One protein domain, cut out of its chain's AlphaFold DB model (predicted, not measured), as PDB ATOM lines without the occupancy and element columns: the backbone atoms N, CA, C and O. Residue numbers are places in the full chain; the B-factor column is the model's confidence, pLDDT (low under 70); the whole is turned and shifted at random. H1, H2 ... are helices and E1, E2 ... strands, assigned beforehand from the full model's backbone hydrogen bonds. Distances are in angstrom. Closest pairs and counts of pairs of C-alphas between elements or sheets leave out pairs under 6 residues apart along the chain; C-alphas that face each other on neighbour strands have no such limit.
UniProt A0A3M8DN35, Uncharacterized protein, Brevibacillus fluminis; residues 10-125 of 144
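This is residues 10 to 125 of the 144 residues of an uncharacterized protein of Brevibacillus fluminis (UniProt A0A3M8DN35). What shape does the model make? Two antiparallel sheets, E1 E9 E8 E7 E6 and E2 E3 E4 E5, stand face to face as a loose sandwich with their strands crossed, and H1 lies across one side, where E1 begins and E2 ends, over the gap between the sheets. The chain passes from one sheet to the other through the tight links E1 to E2 and E5 to E6. What is it built of, and how large is it? The printed part has 116 residues, with nine named strands, E1 to E9, followed by one named helix, H1; the class is mostly strand. It is compact, with a radius of gyration of the C-alphas of 14.0 A, and rounded, with spans of 38 by 29 by 25 A.

Where is the largest sheet? Its strands, in order across it, are E1, residues 10 to 15, E9, residues 96 to 102, E8, residues 85 to 93, E7, residues 74 to 79, and E6, residues 64 to 67. From first to last C-alpha they measure 16.9 A, 19.3 A, 25.8 A, 16.8 A and 10.2 A; E1 begins at C-alpha 10, (-21.504, -39.653, 31.843). Where is the other sheet? Its order is E2, residues 20 to 28, 23.9 A long; E3, residues 34 to 39, 17.1 A; E4, residues 48 to 53, 16.4 A; and E5, residues 56 to 59, 10.4 A. C-alpha 20, where E2 begins, is at (-29.581, -53.375, 17.835). Where is the helix? H1 is residues 109 to 121, 18.2 A long, and ends at C-alpha 121, (-25.875, -31.390, 23.372).

How is the five-stranded sheet joined? E6 E7 E8 E9 form a meander, each strand the antiparallel neighbour of the one before, with N 66 and O 75 at 2.8 A, N 76 and O 88 at 2.8 A, and N 96 and O 93 at 3.0 A, each within hydrogen-bond range. Edge strand E1 is antiparallel to E9 at 167 degrees, with N 12 and O 99 2.8 A apart. From edge to edge the strands' lines turn by 68 degrees. How is the four-stranded sheet joined? E2 E3 E4 E5 form a second meander, with N 25 and O 37 at 2.8 A, N 36 and O 50 at 2.8 A, and N 58 and O 51 at 2.8 A, each within hydrogen-bond range. Where do the sheets come near each other, and where are they apart? E4 and E7 have 1 pair of C-alphas within 8 A, those of Tyr 49 and Phe 78, 7.2 A apart. Among the pairs that are apart are E1 and E2, E3 and E8, and E5 and E6. How does the helix stand? H1 is on both sheets: its closest C-alphas to E1 are those of Lys 113 and Val 10, 6.1 A, to E9 those of Val 116 and Phe 101, 7.9 A, and to E2 those of Leu 119 and Tyr 27, 6.3 A. Every O i to N i+4 pair in H1 is within hydrogen-bond range.

How far does it reach? The two C-alphas farthest apart are those of Gly 55 and Gly 70, 41.8 A; those of Val 10 and Thr 125, the first and last printed, are 14.6 A apart. Is it unbroken? The printed part has no cut, and no link is long; E3 to E4, E6 to E7 and E9 to H1 are short but not tight. Where is confidence low? The mean pLDDT of the printed part is 73.5, and 52 residues are under 70, among them residues 10 to 17, 81 to 87, 95 to 107 and 109 to 124.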
ATOM      1  N   VAL A  10     -20.349 -40.234  32.545       58.91
ATOM      2  CA  VAL A  10     -21.504 -39.653  31.843       58.91
ATOM      3  C   VAL A  10     -22.183 -40.702  30.984       58.91
ATOM      4  O   VAL A  10     -21.547 -41.419  30.220       58.91
ATOM      5  N   GLN A  11     -23.504 -40.782  31.131       68.81
ATOM      6  CA  GLN A  11     -24.335 -41.792  30.499       68.81
ATOM      7  C   GLN A  11     -25.218 -41.166  29.418       68.81
ATOM      8  O   GLN A  11     -26.119 -40.375  29.707       68.81
ATOM      9  N   ILE A  12     -25.024 -41.612  28.185       64.94
ATOM     10  CA  ILE A  12     -25.984 -41.469  27.096       64.94
ATOM     11  C   ILE A  12     -26.919 -42.670  27.156       64.94
ATOM     12  O   ILE A  12     -26.484 -43.786  27.425       64.94
ATOM     13  N   SER A  13     -28.219 -42.491  26.943       66.44
ATOM     14  CA  SER A  13     -29.126 -43.632  26.804       66.44
ATOM     15  C   SER A  13     -30.125 -43.407  25.696       66.44
ATOM     16  O   SER A  13     -30.739 -42.343  25.631       66.44
ATOM     17  N   ALA A  14     -30.300 -44.433  24.877       63.66
ATOM     18  CA  ALA A  14     -31.245 -44.475  23.781       63.66
ATOM     19  C   ALA A  14     -32.091 -45.746  23.891       63.66
ATOM     20  O   ALA A  14     -31.609 -46.800  24.313       63.66
ATOM     21  N   GLN A  15     -33.367 -45.636  23.541       69.88
ATOM     22  CA  GLN A  15     -34.280 -46.766  23.440       69.88
ATOM     23  C   GLN A  15     -34.621 -46.968  21.970       69.88
ATOM     24  O   GLN A  15     -34.947 -46.003  21.284       69.88
ATOM     25  N   PHE A  16     -34.567 -48.216  21.514       68.06
ATOM     26  CA  PHE A  16     -34.885 -48.568  20.136       68.06
ATOM     27  C   PHE A  16     -36.139 -49.430  20.053       68.06
ATOM     28  O   PHE A  16     -36.472 -50.180  20.974       68.06
ATOM     29  N   ASP A  17     -36.834 -49.340  18.927       68.94
ATOM     30  CA  ASP A  17     -38.008 -50.173  18.672       68.94
ATOM     31  C   ASP A  17     -37.607 -51.609  18.303       68.94
ATOM     32  O   ASP A  17     -38.351 -52.557  18.560       68.94
ATOM     33  N   GLU A  18     -36.380 -51.789  17.805       70.88
ATOM     34  CA  GLU A  18     -35.849 -53.069  17.348       70.88
ATOM     35  C   GLU A  18     -34.535 -53.462  18.049       70.88
ATOM     36  O   GLU A  18     -33.841 -52.617  18.629       70.88
ATOM     37  N   PRO A  19     -34.163 -54.758  18.023       75.12
ATOM     38  CA  PRO A  19     -32.876 -55.207  18.531       75.12
ATOM     39  C   PRO A  19     -31.705 -54.614  17.736       75.12
ATOM     40  O   PRO A  19     -31.560 -54.861  16.543       75.12
ATOM     41  N   VAL A  20     -30.809 -53.918  18.432       79.38
ATOM     42  CA  VAL A  20     -29.581 -53.375  17.835       79.38
ATOM     43  C   VAL A  20     -28.487 -54.444  17.757       79.38
ATOM     44  O   VAL A  20     -28.221 -55.150  18.740       79.38
ATOM     45  N   LYS A  21     -27.845 -54.537  16.589       85.56
ATOM     46  CA  LYS A  21     -26.667 -55.366  16.289       85.56
ATOM     47  C   LYS A  21     -25.366 -54.633  16.615       85.56
ATOM     48  O   LYS A  21     -24.492 -55.220  17.254       85.56
ATOM     49  N   GLY A  22     -25.264 -53.365  16.229       85.62
ATOM     50  CA  GLY A  22     -24.070 -52.531  16.374       85.62
ATOM     51  C   GLY A  22     -24.396 -51.040  16.442       85.62
ATOM     52  O   GLY A  22     -25.549 -50.657  16.255       85.62
ATOM     53  N   PHE A  23     -23.399 -50.193  16.683       84.69
ATOM     54  CA  PHE A  23     -23.563 -48.739  16.656       84.69
ATOM     55  C   PHE A  23     -22.286 -48.004  16.247       84.69
ATOM     56  O   PHE A  23     -21.174 -48.518  16.393       84.69
ATOM     57  N   ARG A  24     -22.478 -46.764  15.809       87.12
ATOM     58  CA  ARG A  24     -21.445 -45.761  15.591       87.12
ATOM     59  C   ARG A  24     -21.756 -44.518  16.408       87.12
ATOM     60  O   ARG A  24     -22.879 -44.021  16.359       87.12
ATOM     61  N   LEU A  25     -20.770 -44.023  17.144       83.06
ATOM     62  CA  LEU A  25     -20.862 -42.783  17.905       83.06
ATOM     63  C   LEU A  25     -19.779 -41.816  17.436       83.06
ATOM     64  O   LEU A  25     -18.598 -42.046  17.686       83.06
ATOM     65  N   GLN A  26     -20.198 -40.730  16.794       84.56
ATOM     66  CA  GLN A  26     -19.328 -39.623  16.411       84.56
ATOM     67  C   GLN A  26     -19.510 -38.457  17.382       84.56
ATOM     68  O   GLN A  26     -20.650 -38.122  17.699       84.56
ATOM     69  N   TYR A  27     -18.425 -37.845  17.860       77.69
ATOM     70  CA  TYR A  27     -18.474 -36.717  18.804       77.69
ATOM     71  C   TYR A  27     -17.185 -35.882  18.778       77.69
ATOM     72  O   TYR A  27     -16.161 -36.345  18.286       77.69
ATOM     73  N   VAL A  28     -17.210 -34.665  19.334       75.50
ATOM     74  CA  VAL A  28     -16.034 -33.770  19.410       75.50
ATOM     75  C   VAL A  28     -15.571 -33.608  20.855       75.50
ATOM     76  O   VAL A  28     -16.211 -32.863  21.584       75.50
ATOM     77  N   SER A  29     -14.501 -34.283  21.280       68.44
ATOM     78  CA  SER A  29     -14.023 -34.334  22.672       68.44
ATOM     79  C   SER A  29     -13.634 -32.958  23.250       68.44
ATOM     80  O   SER A  29     -13.586 -31.960  22.533       68.44
ATOM     81  N   PRO A  30     -13.391 -32.854  24.573       63.75
ATOM     82  CA  PRO A  30     -13.154 -31.565  25.241       63.75
ATOM     83  C   PRO A  30     -11.900 -30.820  24.755       63.75
ATOM     84  O   PRO A  30     -11.812 -29.604  24.892       63.75
ATOM     85  N   ASP A  31     -10.940 -31.561  24.208       68.12
ATOM     86  CA  ASP A  31      -9.726 -31.108  23.516       68.12
ATOM     87  C   ASP A  31      -9.985 -30.727  22.041       68.12
ATOM     88  O   ASP A  31      -9.041 -30.538  21.284       68.12
ATOM     89  N   GLU A  32     -11.253 -30.625  21.631       72.75
ATOM     90  CA  GLU A  32     -11.715 -30.334  20.267       72.75
ATOM     91  C   GLU A  32     -11.374 -31.415  19.223       72.75
ATOM     92  O   GLU A  32     -11.586 -31.202  18.028       72.75
ATOM     93  N   ALA A  33     -10.906 -32.596  19.644       77.06
ATOM     94  CA  ALA A  33     -10.650 -33.692  18.715       77.06
ATOM     95  C   ALA A  33     -11.964 -34.312  18.206       77.06
ATOM     96  O   ALA A  33     -12.907 -34.548  18.962       77.06
ATOM     97  N   GLU A  34     -12.042 -34.604  16.908       82.56
ATOM     98  CA  GLU A  34     -13.167 -35.350  16.333       82.56
ATOM     99  C   GLU A  34     -12.954 -36.839  16.581       82.56
ATOM    100  O   GLU A  34     -11.880 -37.358  16.306       82.56
ATOM    101  N   ASN A  35     -13.967 -37.536  17.083       81.25
ATOM    102  CA  ASN A  35     -13.888 -38.929  17.500       81.25
ATOM    103  C   ASN A  35     -14.971 -39.761  16.822       81.25
ATOM    104  O   ASN A  35     -16.104 -39.306  16.669       81.25
ATOM    105  N   ASP A  36     -14.640 -41.006  16.502       86.94
ATOM    106  CA  ASP A  36     -15.545 -41.993  15.923       86.94
ATOM    107  C   ASP A  36     -15.328 -43.348  16.604       86.94
ATOM    108  O   ASP A  36     -14.254 -43.942  16.526       86.94
ATOM    109  N   ILE A  37     -16.348 -43.832  17.309       84.94
ATOM    110  CA  ILE A  37     -16.365 -45.176  17.888       84.94
ATOM    111  C   ILE A  37     -17.311 -46.024  17.053       84.94
ATOM    112  O   ILE A  37     -18.499 -45.714  16.978       84.94
ATOM    113  N   THR A  38     -16.822 -47.133  16.502       88.25
ATOM    114  CA  THR A  38     -17.640 -48.059  15.710       88.25
ATOM    115  C   THR A  38     -17.591 -49.474  16.281       88.25
ATOM    116  O   THR A  38     -16.535 -50.101  16.357       88.25
ATOM    117  N   ILE A  39     -18.758 -50.020  16.633       87.12
ATOM    118  CA  ILE A  39     -18.953 -51.424  17.016       87.12
ATOM    119  C   ILE A  39     -19.956 -52.056  16.042       87.12
ATOM    120  O   ILE A  39     -21.162 -51.875  16.200       87.12
ATOM    121  N   GLY A  40     -19.494 -52.818  15.047       83.38
ATOM    122  CA  GLY A  40     -20.370 -53.408  14.019       83.38
ATOM    123  C   GLY A  40     -21.251 -54.547  14.544       83.38
ATOM    124  O   GLY A  40     -22.419 -54.675  14.170       83.38
ATOM    125  N   ASN A  41     -20.723 -55.356  15.464       84.25
ATOM    126  CA  ASN A  41     -21.477 -56.411  16.136       84.25
ATOM    127  C   ASN A  41     -21.148 -56.503  17.631       84.25
ATOM    128  O   ASN A  41     -20.163 -57.119  18.042       84.25
ATOM    129  N   MET A  42     -22.042 -55.987  18.472       80.50
ATOM    130  CA  MET A  42     -21.866 -55.944  19.929       80.50
ATOM    131  C   MET A  42     -21.772 -57.328  20.596       80.50
ATOM    132  O   MET A  42     -21.332 -57.455  21.745       80.50
ATOM    133  N   ALA A  43     -22.199 -58.393  19.907       77.00
ATOM    134  CA  ALA A  43     -22.143 -59.745  20.449       77.00
ATOM    135  C   ALA A  43     -20.722 -60.326  20.450       77.00
ATOM    136  O   ALA A  43     -20.416 -61.155  21.310       77.00
ATOM    137  N   VAL A  44     -19.870 -59.923  19.502       76.62
ATOM    138  CA  VAL A  44     -18.602 -60.622  19.226       76.62
ATOM    139  C   VAL A  44     -17.435 -59.714  18.856       76.62
ATOM    140  O   VAL A  44     -16.292 -60.121  19.041       76.62
ATOM    141  N   GLU A  45     -17.684 -58.512  18.341       78.56
ATOM    142  CA  GLU A  45     -16.621 -57.624  17.878       78.56
ATOM    143  C   GLU A  45     -16.074 -56.766  19.003       78.56
ATOM    144  O   GLU A  45     -16.791 -56.405  19.934       78.56
ATOM    145  N   ALA A  46     -14.791 -56.442  18.879       76.44
ATOM    146  CA  ALA A  46     -14.081 -55.591  19.811       76.44
ATOM    147  C   ALA A  46     -14.203 -54.100  19.447       76.44
ATOM    148  O   ALA A  46     -14.181 -53.287  20.351       76.44
ATOM    149  N   GLY A  47     -14.458 -53.753  18.179       83.88
ATOM    150  CA  GLY A  47     -14.719 -52.377  17.737       83.88
ATOM    151  C   GLY A  47     -13.510 -51.612  17.208       83.88
ATOM    152  O   GLY A  47     -12.393 -52.130  17.195       83.88
ATOM    153  N   THR A  48     -13.747 -50.371  16.784       85.44
ATOM    154  CA  THR A  48     -12.724 -49.381  16.427       85.44
ATOM    155  C   THR A  48     -12.972 -48.063  17.149       85.44
ATOM    156  O   THR A  48     -14.107 -47.734  17.507       85.44
ATOM    157  N   TYR A  49     -11.887 -47.331  17.377       85.12
ATOM    158  CA  TYR A  49     -11.915 -45.972  17.891       85.12
ATOM    159  C   TYR A  49     -10.900 -45.143  17.112       85.12
ATOM    160  O   TYR A  49      -9.694 -45.399  17.195       85.12
ATOM    161  N   ASP A  50     -11.411 -44.199  16.336       88.00
ATOM    162  CA  ASP A  50     -10.660 -43.304  15.468       88.00
ATOM    163  C   ASP A  50     -10.811 -41.872  15.980       88.00
ATOM    164  O   ASP A  50     -11.889 -41.487  16.439       88.00
ATOM    165  N   TRP A  51      -9.745 -41.075  15.918       86.50
ATOM    166  CA  TRP A  51      -9.814 -39.662  16.284       86.50
ATOM    167  C   TRP A  51      -8.917 -38.779  15.419       86.50
ATOM    168  O   TRP A  51      -7.923 -39.235  14.854       86.50
ATOM    169  N   ILE A  52      -9.278 -37.503  15.305       85.81
ATOM    170  CA  ILE A  52      -8.497 -36.466  14.631       85.81
ATOM    171  C   ILE A  52      -8.138 -35.410  15.666       85.81
ATOM    172  O   ILE A  52      -9.014 -34.723  16.181       85.81
ATOM    173  N   GLU A  53      -6.846 -35.257  15.931       81.44
ATOM    174  CA  GLU A  53      -6.297 -34.294  16.887       81.44
ATOM    175  C   GLU A  53      -5.262 -33.434  16.166       81.44
ATOM    176  O   GLU A  53      -4.386 -33.959  15.476       81.44
ATOM    177  N   ASP A  54      -5.415 -32.110  16.232       84.81
ATOM    178  CA  ASP A  54      -4.601 -31.152  15.469       84.81
ATOM    179  C   ASP A  54      -4.533 -31.458  13.954       84.81
ATOM    180  O   ASP A  54      -3.526 -31.229  13.277       84.81
ATOM    181  N   GLY A  55      -5.619 -32.007  13.399       84.56
ATOM    182  CA  GLY A  55      -5.706 -32.413  11.992       84.56
ATOM    183  C   GLY A  55      -4.930 -33.690  11.643       84.56
ATOM    184  O   GLY A  55      -4.839 -34.040  10.464       84.56
ATOM    185  N   ILE A  56      -4.375 -34.393  12.633       86.81
ATOM    186  CA  ILE A  56      -3.674 -35.665  12.456       86.81
ATOM    187  C   ILE A  56      -4.638 -36.811  12.801       86.81
ATOM    188  O   ILE A  56      -5.184 -36.825  13.903       86.81
ATOM    189  N   PRO A  57      -4.857 -37.774  11.886       89.19
ATOM    190  CA  PRO A  57      -5.704 -38.926  12.155       89.19
ATOM    191  C   PRO A  57      -4.955 -39.995  12.952       89.19
ATOM    192  O   PRO A  57      -3.807 -40.338  12.650       89.19
ATOM    193  N   PHE A  58      -5.652 -40.579  13.913       86.88
ATOM    194  CA  PHE A  58      -5.187 -41.669  14.750       86.88
ATOM    195  C   PHE A  58      -6.273 -42.739  14.885       86.88
ATOM    196  O   PHE A  58      -7.464 -42.459  14.765       86.88
ATOM    197  N   SER A  59      -5.842 -43.964  15.181       84.69
ATOM    198  CA  SER A  59      -6.722 -45.109  15.412       84.69
ATOM    199  C   SER A  59      -6.174 -45.946  16.558       84.69
ATOM    200  O   SER A  59      -4.963 -46.177  16.644       84.69
ATOM    201  N   SER A  60      -7.052 -46.431  17.432       79.00
ATOM    202  CA  SER A  60      -6.643 -47.314  18.521       79.00
ATOM    203  C   SER A  60      -6.334 -48.716  17.975       79.00
ATOM    204  O   SER A  60      -7.164 -49.292  17.266       79.00
ATOM    205  N   PRO A  61      -5.168 -49.311  18.291       61.84
ATOM    206  CA  PRO A  61      -4.770 -50.615  17.759       61.84
ATOM    207  C   PRO A  61      -5.504 -51.810  18.392       61.84
ATOM    208  O   PRO A  61      -5.271 -52.946  17.982       61.84
ATOM    209  N   GLY A  62      -6.377 -51.598  19.381       63.81
ATOM    210  CA  GLY A  62      -7.085 -52.697  20.031       63.81
ATOM    211  C   GLY A  62      -8.145 -52.226  21.009       63.81
ATOM    212  O   GLY A  62      -7.916 -52.238  22.216       63.81
ATOM    213  N   VAL A  63      -9.328 -51.876  20.497       75.62
ATOM    214  CA  VAL A  63     -10.512 -51.812  21.358       75.62
ATOM    215  C   VAL A  63     -10.733 -53.217  21.914       75.62
ATOM    216  O   VAL A  63     -10.768 -54.184  21.157       75.62
ATOM    217  N   THR A  64     -10.807 -53.360  23.234       79.44
ATOM    218  CA  THR A  64     -10.948 -54.663  23.896       79.44
ATOM    219  C   THR A  64     -12.350 -54.806  24.459       79.44
ATOM    220  O   THR A  64     -12.848 -53.904  25.126       79.44
ATOM    221  N   ARG A  65     -12.991 -55.955  24.221       85.62
ATOM    222  CA  ARG A  65     -14.332 -56.260  24.731       85.62
ATOM    223  C   ARG A  65     -14.264 -57.172  25.951       85.62
ATOM    224  O   ARG A  65     -13.811 -58.312  25.849       85.62
ATOM    225  N   HIS A  66     -14.812 -56.710  27.066       84.69
ATOM    226  CA  HIS A  66     -15.016 -57.492  28.281       84.69
ATOM    227  C   HIS A  66     -16.512 -57.698  28.540       84.69
ATOM    228  O   HIS A  66     -17.309 -56.780  28.366       84.69
ATOM    229  N   VAL A  67     -16.906 -58.898  28.972       81.81
ATOM    230  CA  VAL A  67     -18.288 -59.190  29.383       81.81
ATOM    231  C   VAL A  67     -18.277 -59.628  30.833       81.81
ATOM    232  O   VAL A  67     -17.695 -60.661  31.165       81.81
ATOM    233  N   ASP A  68     -18.941 -58.864  31.691       79.25
ATOM    234  CA  ASP A  68     -19.183 -59.280  33.066       79.25
ATOM    235  C   ASP A  68     -20.306 -60.328  33.084       79.25
ATOM    236  O   ASP A  68     -21.468 -60.044  32.792       79.25
ATOM    237  N   SER A  69     -19.950 -61.566  33.422       70.19
ATOM    238  CA  SER A  69     -20.872 -62.703  33.457       70.19
ATOM    239  C   SER A  69     -21.901 -62.639  34.592       70.19
ATOM    240  O   SER A  69     -22.907 -63.347  34.524       70.19
ATOM    241  N   GLY A  70     -21.687 -61.805  35.614       71.94
ATOM    242  CA  GLY A  70     -22.618 -61.613  36.728       71.94
ATOM    243  C   GLY A  70     -23.690 -60.558  36.454       71.94
ATOM    244  O   GLY A  70     -24.812 -60.686  36.942       71.94
ATOM    245  N   THR A  71     -23.363 -59.532  35.666       69.38
ATOM    246  CA  THR A  71     -24.254 -58.386  35.397       69.38
ATOM    247  C   THR A  71     -24.736 -58.308  33.948       69.38
ATOM    248  O   THR A  71     -25.724 -57.629  33.669       69.38
ATOM    249  N   GLY A  72     -24.076 -59.006  33.020       70.69
ATOM    250  CA  GLY A  72     -24.339 -58.920  31.582       70.69
ATOM    251  C   GLY A  72     -23.858 -57.613  30.943       70.69
ATOM    252  O   GLY A  72     -24.164 -57.366  29.778       70.69
ATOM    253  N   ILE A  73     -23.127 -56.779  31.691       78.31
ATOM    254  CA  ILE A  73     -22.554 -55.529  31.192       78.31
ATOM    255  C   ILE A  73     -21.408 -55.861  30.239       78.31
ATOM    256  O   ILE A  73     -20.539 -56.683  30.547       78.31
ATOM    257  N   VAL A  74     -21.414 -55.214  29.076       81.75
ATOM    258  CA  VAL A  74     -20.317 -55.298  28.110       81.75
ATOM    259  C   VAL A  74     -19.515 -54.010  28.198       81.75
ATOM    260  O   VAL A  74     -20.077 -52.940  28.008       81.75
ATOM    261  N   THR A  75     -18.219 -54.105  28.460       82.88
ATOM    262  CA  THR A  75     -17.316 -52.952  28.500       82.88
ATOM    263  C   THR A  75     -16.373 -53.018  27.312       82.88
ATOM    264  O   THR A  75     -15.710 -54.035  27.101       82.88
ATOM    265  N   TYR A  76     -16.316 -51.934  26.550       81.19
ATOM    266  CA  TYR A  76     -15.323 -51.707  25.512       81.19
ATOM    267  C   TYR A  76     -14.277 -50.754  26.055       81.19
ATOM    268  O   TYR A  76     -14.621 -49.667  26.504       81.19
ATOM    269  N   GLN A  77     -13.024 -51.176  26.036       81.19
ATOM    270  CA  GLN A  77     -11.914 -50.396  26.564       81.19
ATOM    271  C   GLN A  77     -11.015 -49.977  25.416       81.19
ATOM    272  O   GLN A  77     -10.696 -50.808  24.561       81.19
ATOM    273  N   PHE A  78     -10.609 -48.715  25.389       78.00
ATOM    274  CA  PHE A  78      -9.695 -48.205  24.379       78.00
ATOM    275  C   PHE A  78      -8.726 -47.190  24.973       78.00
ATOM    276  O   PHE A  78      -9.096 -46.317  25.755       78.00
ATOM    277  N   ASP A  79      -7.469 -47.330  24.561       73.56
ATOM    278  CA  ASP A  79      -6.375 -46.444  24.932       73.56
ATOM    279  C   ASP A  79      -6.049 -45.516  23.757       73.56
ATOM    280  O   ASP A  79      -5.967 -45.961  22.600       73.56
ATOM    281  N   ARG A  80      -5.847 -44.229  24.054       70.12
ATOM    282  CA  ARG A  80      -5.260 -43.249  23.131       70.12
ATOM    283  C   ARG A  80      -3.733 -43.281  23.236       70.12
ATOM    284  O   ARG A  80      -3.150 -43.736  24.221       70.12
ATOM    285  N   GLY A  81      -3.064 -42.781  22.197       60.59
ATOM    286  CA  GLY A  81      -1.596 -42.716  22.141       60.59
ATOM    287  C   GLY A  81      -0.959 -41.779  23.179       60.59
ATOM    288  O   GLY A  81       0.230 -41.907  23.461       60.59
ATOM    289  N   ASP A  82      -1.745 -40.874  23.762       63.53
ATOM    290  CA  ASP A  82      -1.372 -39.974  24.860       63.53
ATOM    291  C   ASP A  82      -1.385 -40.665  26.244       63.53
ATOM    292  O   ASP A  82      -0.946 -40.077  27.232       63.53
ATOM    293  N   GLY A  83      -1.850 -41.919  26.319       63.41
ATOM    294  CA  GLY A  83      -1.998 -42.690  27.556       63.41
ATOM    295  C   GLY A  83      -3.363 -42.549  28.236       63.41
ATOM    296  O   GLY A  83      -3.562 -43.135  29.303       63.41
ATOM    297  N   SER A  84      -4.301 -41.807  27.643       63.62
ATOM    298  CA  SER A  84      -5.676 -41.702  28.132       63.62
ATOM    299  C   SER A  84      -6.428 -43.018  27.920       63.62
ATOM    300  O   SER A  84      -6.416 -43.578  26.822       63.62
ATOM    301  N   HIS A  85      -7.112 -43.484  28.966       68.81
ATOM    302  CA  HIS A  85      -7.929 -44.697  28.953       68.81
ATOM    303  C   HIS A  85      -9.410 -44.345  28.995       68.81
ATOM    304  O   HIS A  85      -9.834 -43.547  29.834       68.81
ATOM    305  N   TYR A  86     -10.188 -44.986  28.132       67.19
ATOM    306  CA  TYR A  86     -11.625 -44.808  28.049       67.19
ATOM    307  C   TYR A  86     -12.315 -46.158  28.149       67.19
ATOM    308  O   TYR A  86     -11.982 -47.110  27.441       67.19
ATOM    309  N   ASP A  87     -13.330 -46.196  28.999       69.62
ATOM    310  CA  ASP A  87     -14.270 -47.297  29.070       69.62
ATOM    311  C   ASP A  87     -15.602 -46.847  28.491       69.62
ATOM    312  O   ASP A  87     -16.111 -45.771  28.818       69.62
ATOM    313  N   LEU A  88     -16.192 -47.734  27.706       72.00
ATOM    314  CA  LEU A  88     -17.520 -47.608  27.153       72.00
ATOM    315  C   LEU A  88     -18.348 -48.803  27.604       72.00
ATOM    316  O   LEU A  88     -18.209 -49.916  27.092       72.00
ATOM    317  N   GLN A  89     -19.207 -48.585  28.591       74.38
ATOM    318  CA  GLN A  89     -20.086 -49.642  29.080       74.38
ATOM    319  C   GLN A  89     -21.398 -49.629  28.311       74.38
ATOM    320  O   GLN A  89     -22.054 -48.594  28.217       74.38
ATOM    321  N   LEU A  90     -21.788 -50.800  27.819       71.75
ATOM    322  CA  LEU A  90     -23.089 -51.076  27.243       71.75
ATOM    323  C   LEU A  90     -23.936 -51.836  28.253       71.75
ATOM    324  O   LEU A  90     -23.680 -53.002  28.573       71.75
ATOM    325  N   LEU A  91     -24.994 -51.174  28.712       72.06
ATOM    326  CA  LEU A  91     -26.068 -51.827  29.444       72.06
ATOM    327  C   LEU A  91     -27.220 -52.074  28.484       72.06
ATOM    328  O   LEU A  91     -27.857 -51.128  28.017       72.06
ATOM    329  N   LYS A  92     -27.499 -53.352  28.221       66.88
ATOM    330  CA  LYS A  92     -28.669 -53.768  27.455       66.88
ATOM    331  C   LYS A  92     -29.786 -54.170  28.409       66.88
ATOM    332  O   LYS A  92     -29.686 -55.175  29.107       66.88
ATOM    333  N   SER A  93     -30.873 -53.407  28.405       67.50
ATOM    334  CA  SER A  93     -32.117 -53.778  29.084       67.50
ATOM    335  C   SER A  93     -33.258 -53.742  28.075       67.50
ATOM    336  O   SER A  93     -33.736 -52.675  27.687       67.50
ATOM    337  N   GLY A  94     -33.640 -54.918  27.568       70.00
ATOM    338  CA  GLY A  94     -34.520 -55.014  26.402       70.00
ATOM    339  C   GLY A  94     -33.880 -54.344  25.182       70.00
ATOM    340  O   GLY A  94     -32.801 -54.757  24.751       70.00
ATOM    341  N   ASN A  95     -34.530 -53.295  24.672       66.56
ATOM    342  CA  ASN A  95     -34.040 -52.485  23.553       66.56
ATOM    343  C   ASN A  95     -33.424 -51.142  23.992       66.56
ATOM    344  O   ASN A  95     -33.168 -50.278  23.157       66.56
ATOM    345  N   THR A  96     -33.223 -50.930  25.295       68.19
ATOM    346  CA  THR A  96     -32.519 -49.742  25.794       68.19
ATOM    347  C   THR A  96     -31.024 -50.010  25.836       68.19
ATOM    348  O   THR A  96     -30.601 -51.039  26.373       68.19
ATOM    349  N   PHE A  97     -30.252 -49.063  25.311       68.88
ATOM    350  CA  PHE A  97     -28.797 -49.037  25.336       68.88
ATOM    351  C   PHE A  97     -28.346 -47.807  26.098       68.88
ATOM    352  O   PHE A  97     -28.772 -46.691  25.804       68.88
ATOM    353  N   ALA A  98     -27.478 -48.020  27.076       69.75
ATOM    354  CA  ALA A  98     -26.733 -46.947  27.702       69.75
ATOM    355  C   ALA A  98     -25.278 -47.017  27.242       69.75
ATOM    356  O   ALA A  98     -24.714 -48.105  27.250       69.75
ATOM    357  N   ILE A  99     -24.714 -45.875  26.862       69.50
ATOM    358  CA  ILE A  99     -23.292 -45.676  26.608       69.50
ATOM    359  C   ILE A  99     -22.759 -44.851  27.773       69.50
ATOM    360  O   ILE A  99     -23.219 -43.730  27.988       69.50
ATOM    361  N   ILE A 100     -21.830 -45.410  28.541       69.94
ATOM    362  CA  ILE A 100     -21.235 -44.731  29.695       69.94
ATOM    363  C   ILE A 100     -19.777 -44.416  29.390       69.94
ATOM    364  O   ILE A 100     -19.017 -45.344  29.142       69.94
ATOM    365  N   PHE A 101     -19.418 -43.135  29.445       67.81
ATOM    366  CA  PHE A 101     -18.052 -42.625  29.364       67.81
ATOM    367  C   PHE A 101     -17.482 -42.451  30.768       67.81
ATOM    368  O   PHE A 101     -18.002 -41.629  31.527       67.81
ATOM    369  N   ASN A 102     -16.430 -43.191  31.112       66.50
ATOM    370  CA  ASN A 102     -15.720 -43.017  32.383       66.50
ATOM    371  C   ASN A 102     -14.668 -41.902  32.283       66.50
ATOM    372  O   ASN A 102     -14.023 -41.737  31.250       66.50
ATOM    373  N   THR A 103     -14.488 -41.155  33.372       63.22
ATOM    374  CA  THR A 103     -13.515 -40.060  33.475       63.22
ATOM    375  C   THR A 103     -12.104 -40.627  33.350       63.22
ATOM    376  O   THR A 103     -11.757 -41.543  34.102       63.22
ATOM    377  N   PRO A 104     -11.278 -40.105  32.427       61.78
ATOM    378  CA  PRO A 104      -9.892 -40.519  32.304       61.78
ATOM    379  C   PRO A 104      -9.121 -40.266  33.602       61.78
ATOM    380  O   PRO A 104      -9.327 -39.262  34.291       61.78
ATOM    381  N   ASN A 105      -8.183 -41.159  33.924       58.06
ATOM    382  CA  ASN A 105      -7.330 -41.008  35.100       58.06
ATOM    383  C   ASN A 105      -6.600 -39.653  35.086       58.06
ATOM    384  O   ASN A 105      -5.834 -39.366  34.170       58.06
ATOM    385  N   GLY A 106      -6.784 -38.857  36.142       56.91
ATOM    386  CA  GLY A 106      -6.103 -37.569  36.314       56.91
ATOM    387  C   GLY A 106      -6.879 -36.342  35.827       56.91
ATOM    388  O   GLY A 106      -6.359 -35.236  35.965       56.91
ATOM    389  N   MET A 107      -8.104 -36.507  35.316       64.50
ATOM    390  CA  MET A 107      -9.020 -35.400  35.014       64.50
ATOM    391  C   MET A 107     -10.014 -35.178  36.164       64.50
ATOM    392  O   MET A 107     -10.389 -36.125  36.851       64.50
ATOM    393  N   ASP A 108     -10.425 -33.926  36.396       70.50
ATOM    394  CA  ASP A 108     -11.476 -33.623  37.371       70.50
ATOM    395  C   ASP A 108     -12.846 -34.088  36.850       70.50
ATOM    396  O   ASP A 108     -13.248 -33.758  35.732       70.50
ATOM    397  N   ASP A 109     -13.570 -34.847  37.676       62.84
ATOM    398  CA  ASP A 109     -14.879 -35.419  37.347       62.84
ATOM    399  C   ASP A 109     -15.893 -34.365  36.882       62.84
ATOM    400  O   ASP A 109     -16.760 -34.668  36.061       62.84
ATOM    401  N   SER A 110     -15.845 -33.145  37.429       65.06
ATOM    402  CA  SER A 110     -16.807 -32.093  37.095       65.06
ATOM    403  C   SER A 110     -16.499 -31.435  35.753       65.06
ATOM    404  O   SER A 110     -17.432 -31.183  34.984       65.06
ATOM    405  N   ASP A 111     -15.217 -31.268  35.432       66.25
ATOM    406  CA  ASP A 111     -14.759 -30.768  34.136       66.25
ATOM    407  C   ASP A 111     -15.035 -31.792  33.027       66.25
ATOM    408  O   ASP A 111     -15.631 -31.451  32.003       66.25
ATOM    409  N   TYR A 112     -14.705 -33.071  33.254       67.94
ATOM    410  CA  TYR A 112     -15.002 -34.132  32.286       67.94
ATOM    411  C   TYR A 112     -16.505 -34.295  32.082       67.94
ATOM    412  O   TYR A 112     -16.984 -34.377  30.952       67.94
ATOM    413  N   LYS A 113     -17.277 -34.276  33.172       63.72
ATOM    414  CA  LYS A 113     -18.733 -34.344  33.096       63.72
ATOM    415  C   LYS A 113     -19.316 -33.182  32.302       63.72
ATOM    416  O   LYS A 113     -20.141 -33.432  31.430       63.72
ATOM    417  N   GLY A 114     -18.904 -31.945  32.579       63.41
ATOM    418  CA  GLY A 114     -19.378 -30.773  31.838       63.41
ATOM    419  C   GLY A 114     -19.045 -30.876  30.352       63.41
ATOM    420  O   GLY A 114     -19.864 -30.535  29.499       63.41
ATOM    421  N   ALA A 115     -17.881 -31.431  30.034       64.38
ATOM    422  CA  ALA A 115     -17.472 -31.608  28.661       64.38
ATOM    423  C   ALA A 115     -18.247 -32.731  27.951       64.38
ATOM    424  O   ALA A 115     -18.715 -32.502  26.842       64.38
ATOM    425  N   VAL A 116     -18.513 -33.879  28.588       63.53
ATOM    426  CA  VAL A 116     -19.375 -34.931  28.004       63.53
ATOM    427  C   VAL A 116     -20.857 -34.521  27.956       63.53
ATOM    428  O   VAL A 116     -21.562 -34.867  27.010       63.53
ATOM    429  N   GLU A 117     -21.352 -33.732  28.912       65.00
ATOM    430  CA  GLU A 117     -22.687 -33.111  28.833       65.00
ATOM    431  C   GLU A 117     -22.786 -32.125  27.656       65.00
ATOM    432  O   GLU A 117     -23.821 -32.034  26.988       65.00
ATOM    433  N   MET A 118     -21.693 -31.429  27.340       64.38
ATOM    434  CA  MET A 118     -21.594 -30.639  26.120       64.38
ATOM    435  C   MET A 118     -21.577 -31.541  24.874       64.38
ATOM    436  O   MET A 118     -22.312 -31.250  23.934       64.38
ATOM    437  N   LEU A 119     -20.856 -32.673  24.876       66.75
ATOM    438  CA  LEU A 119     -20.852 -33.634  23.755       66.75
ATOM    439  C   LEU A 119     -22.263 -34.036  23.345       66.75
ATOM    440  O   LEU A 119     -22.621 -33.943  22.178       66.75
ATOM    441  N   VAL A 120     -23.095 -34.440  24.301       60.34
ATOM    442  CA  VAL A 120     -24.458 -34.917  24.009       60.34
ATOM    443  C   VAL A 120     -25.420 -33.813  23.573       60.34
ATOM    444  O   VAL A 120     -26.507 -34.117  23.091       60.34
ATOM    445  N   THR A 121     -25.055 -32.545  23.765       61.06
ATOM    446  CA  THR A 121     -25.875 -31.390  23.372       61.06
ATOM    447  C   THR A 121     -25.389 -30.711  22.092       61.06
ATOM    448  O   THR A 121     -26.147 -29.938  21.504       61.06
ATOM    449  N   GLN A 122     -24.173 -31.003  21.618       65.00
ATOM    450  CA  GLN A 122     -23.665 -30.478  20.351       65.00
ATOM    451  C   GLN A 122     -24.289 -31.192  19.156       65.00
ATOM    452  O   GLN A 122     -24.177 -32.404  19.053       65.00
ATOM    453  N   SER A 123     -24.836 -30.430  18.202       65.50
ATOM    454  CA  SER A 123     -25.463 -30.919  16.957       65.50
ATOM    455  C   SER A 123     -24.535 -31.688  16.007       65.50
ATOM    456  O   SER A 123     -24.940 -32.091  14.920       65.50
ATOM    457  N   THR A 124     -23.250 -31.772  16.337       68.44
ATOM    458  CA  THR A 124     -22.237 -32.529  15.601       68.44
ATOM    459  C   THR A 124     -22.106 -33.959  16.117       68.44
ATOM    460  O   THR A 124     -21.479 -34.780  15.450       68.44
ATOM    461  N   THR A 125     -22.707 -34.275  17.267       74.38
ATOM    462  CA  THR A 125     -22.645 -35.600  17.875       74.38
ATOM    463  C   THR A 125     -23.702 -36.520  17.282       74.38
ATOM    464  O   THR A 125     -24.900 -36.283  17.386       74.38
TER     465      THR A 125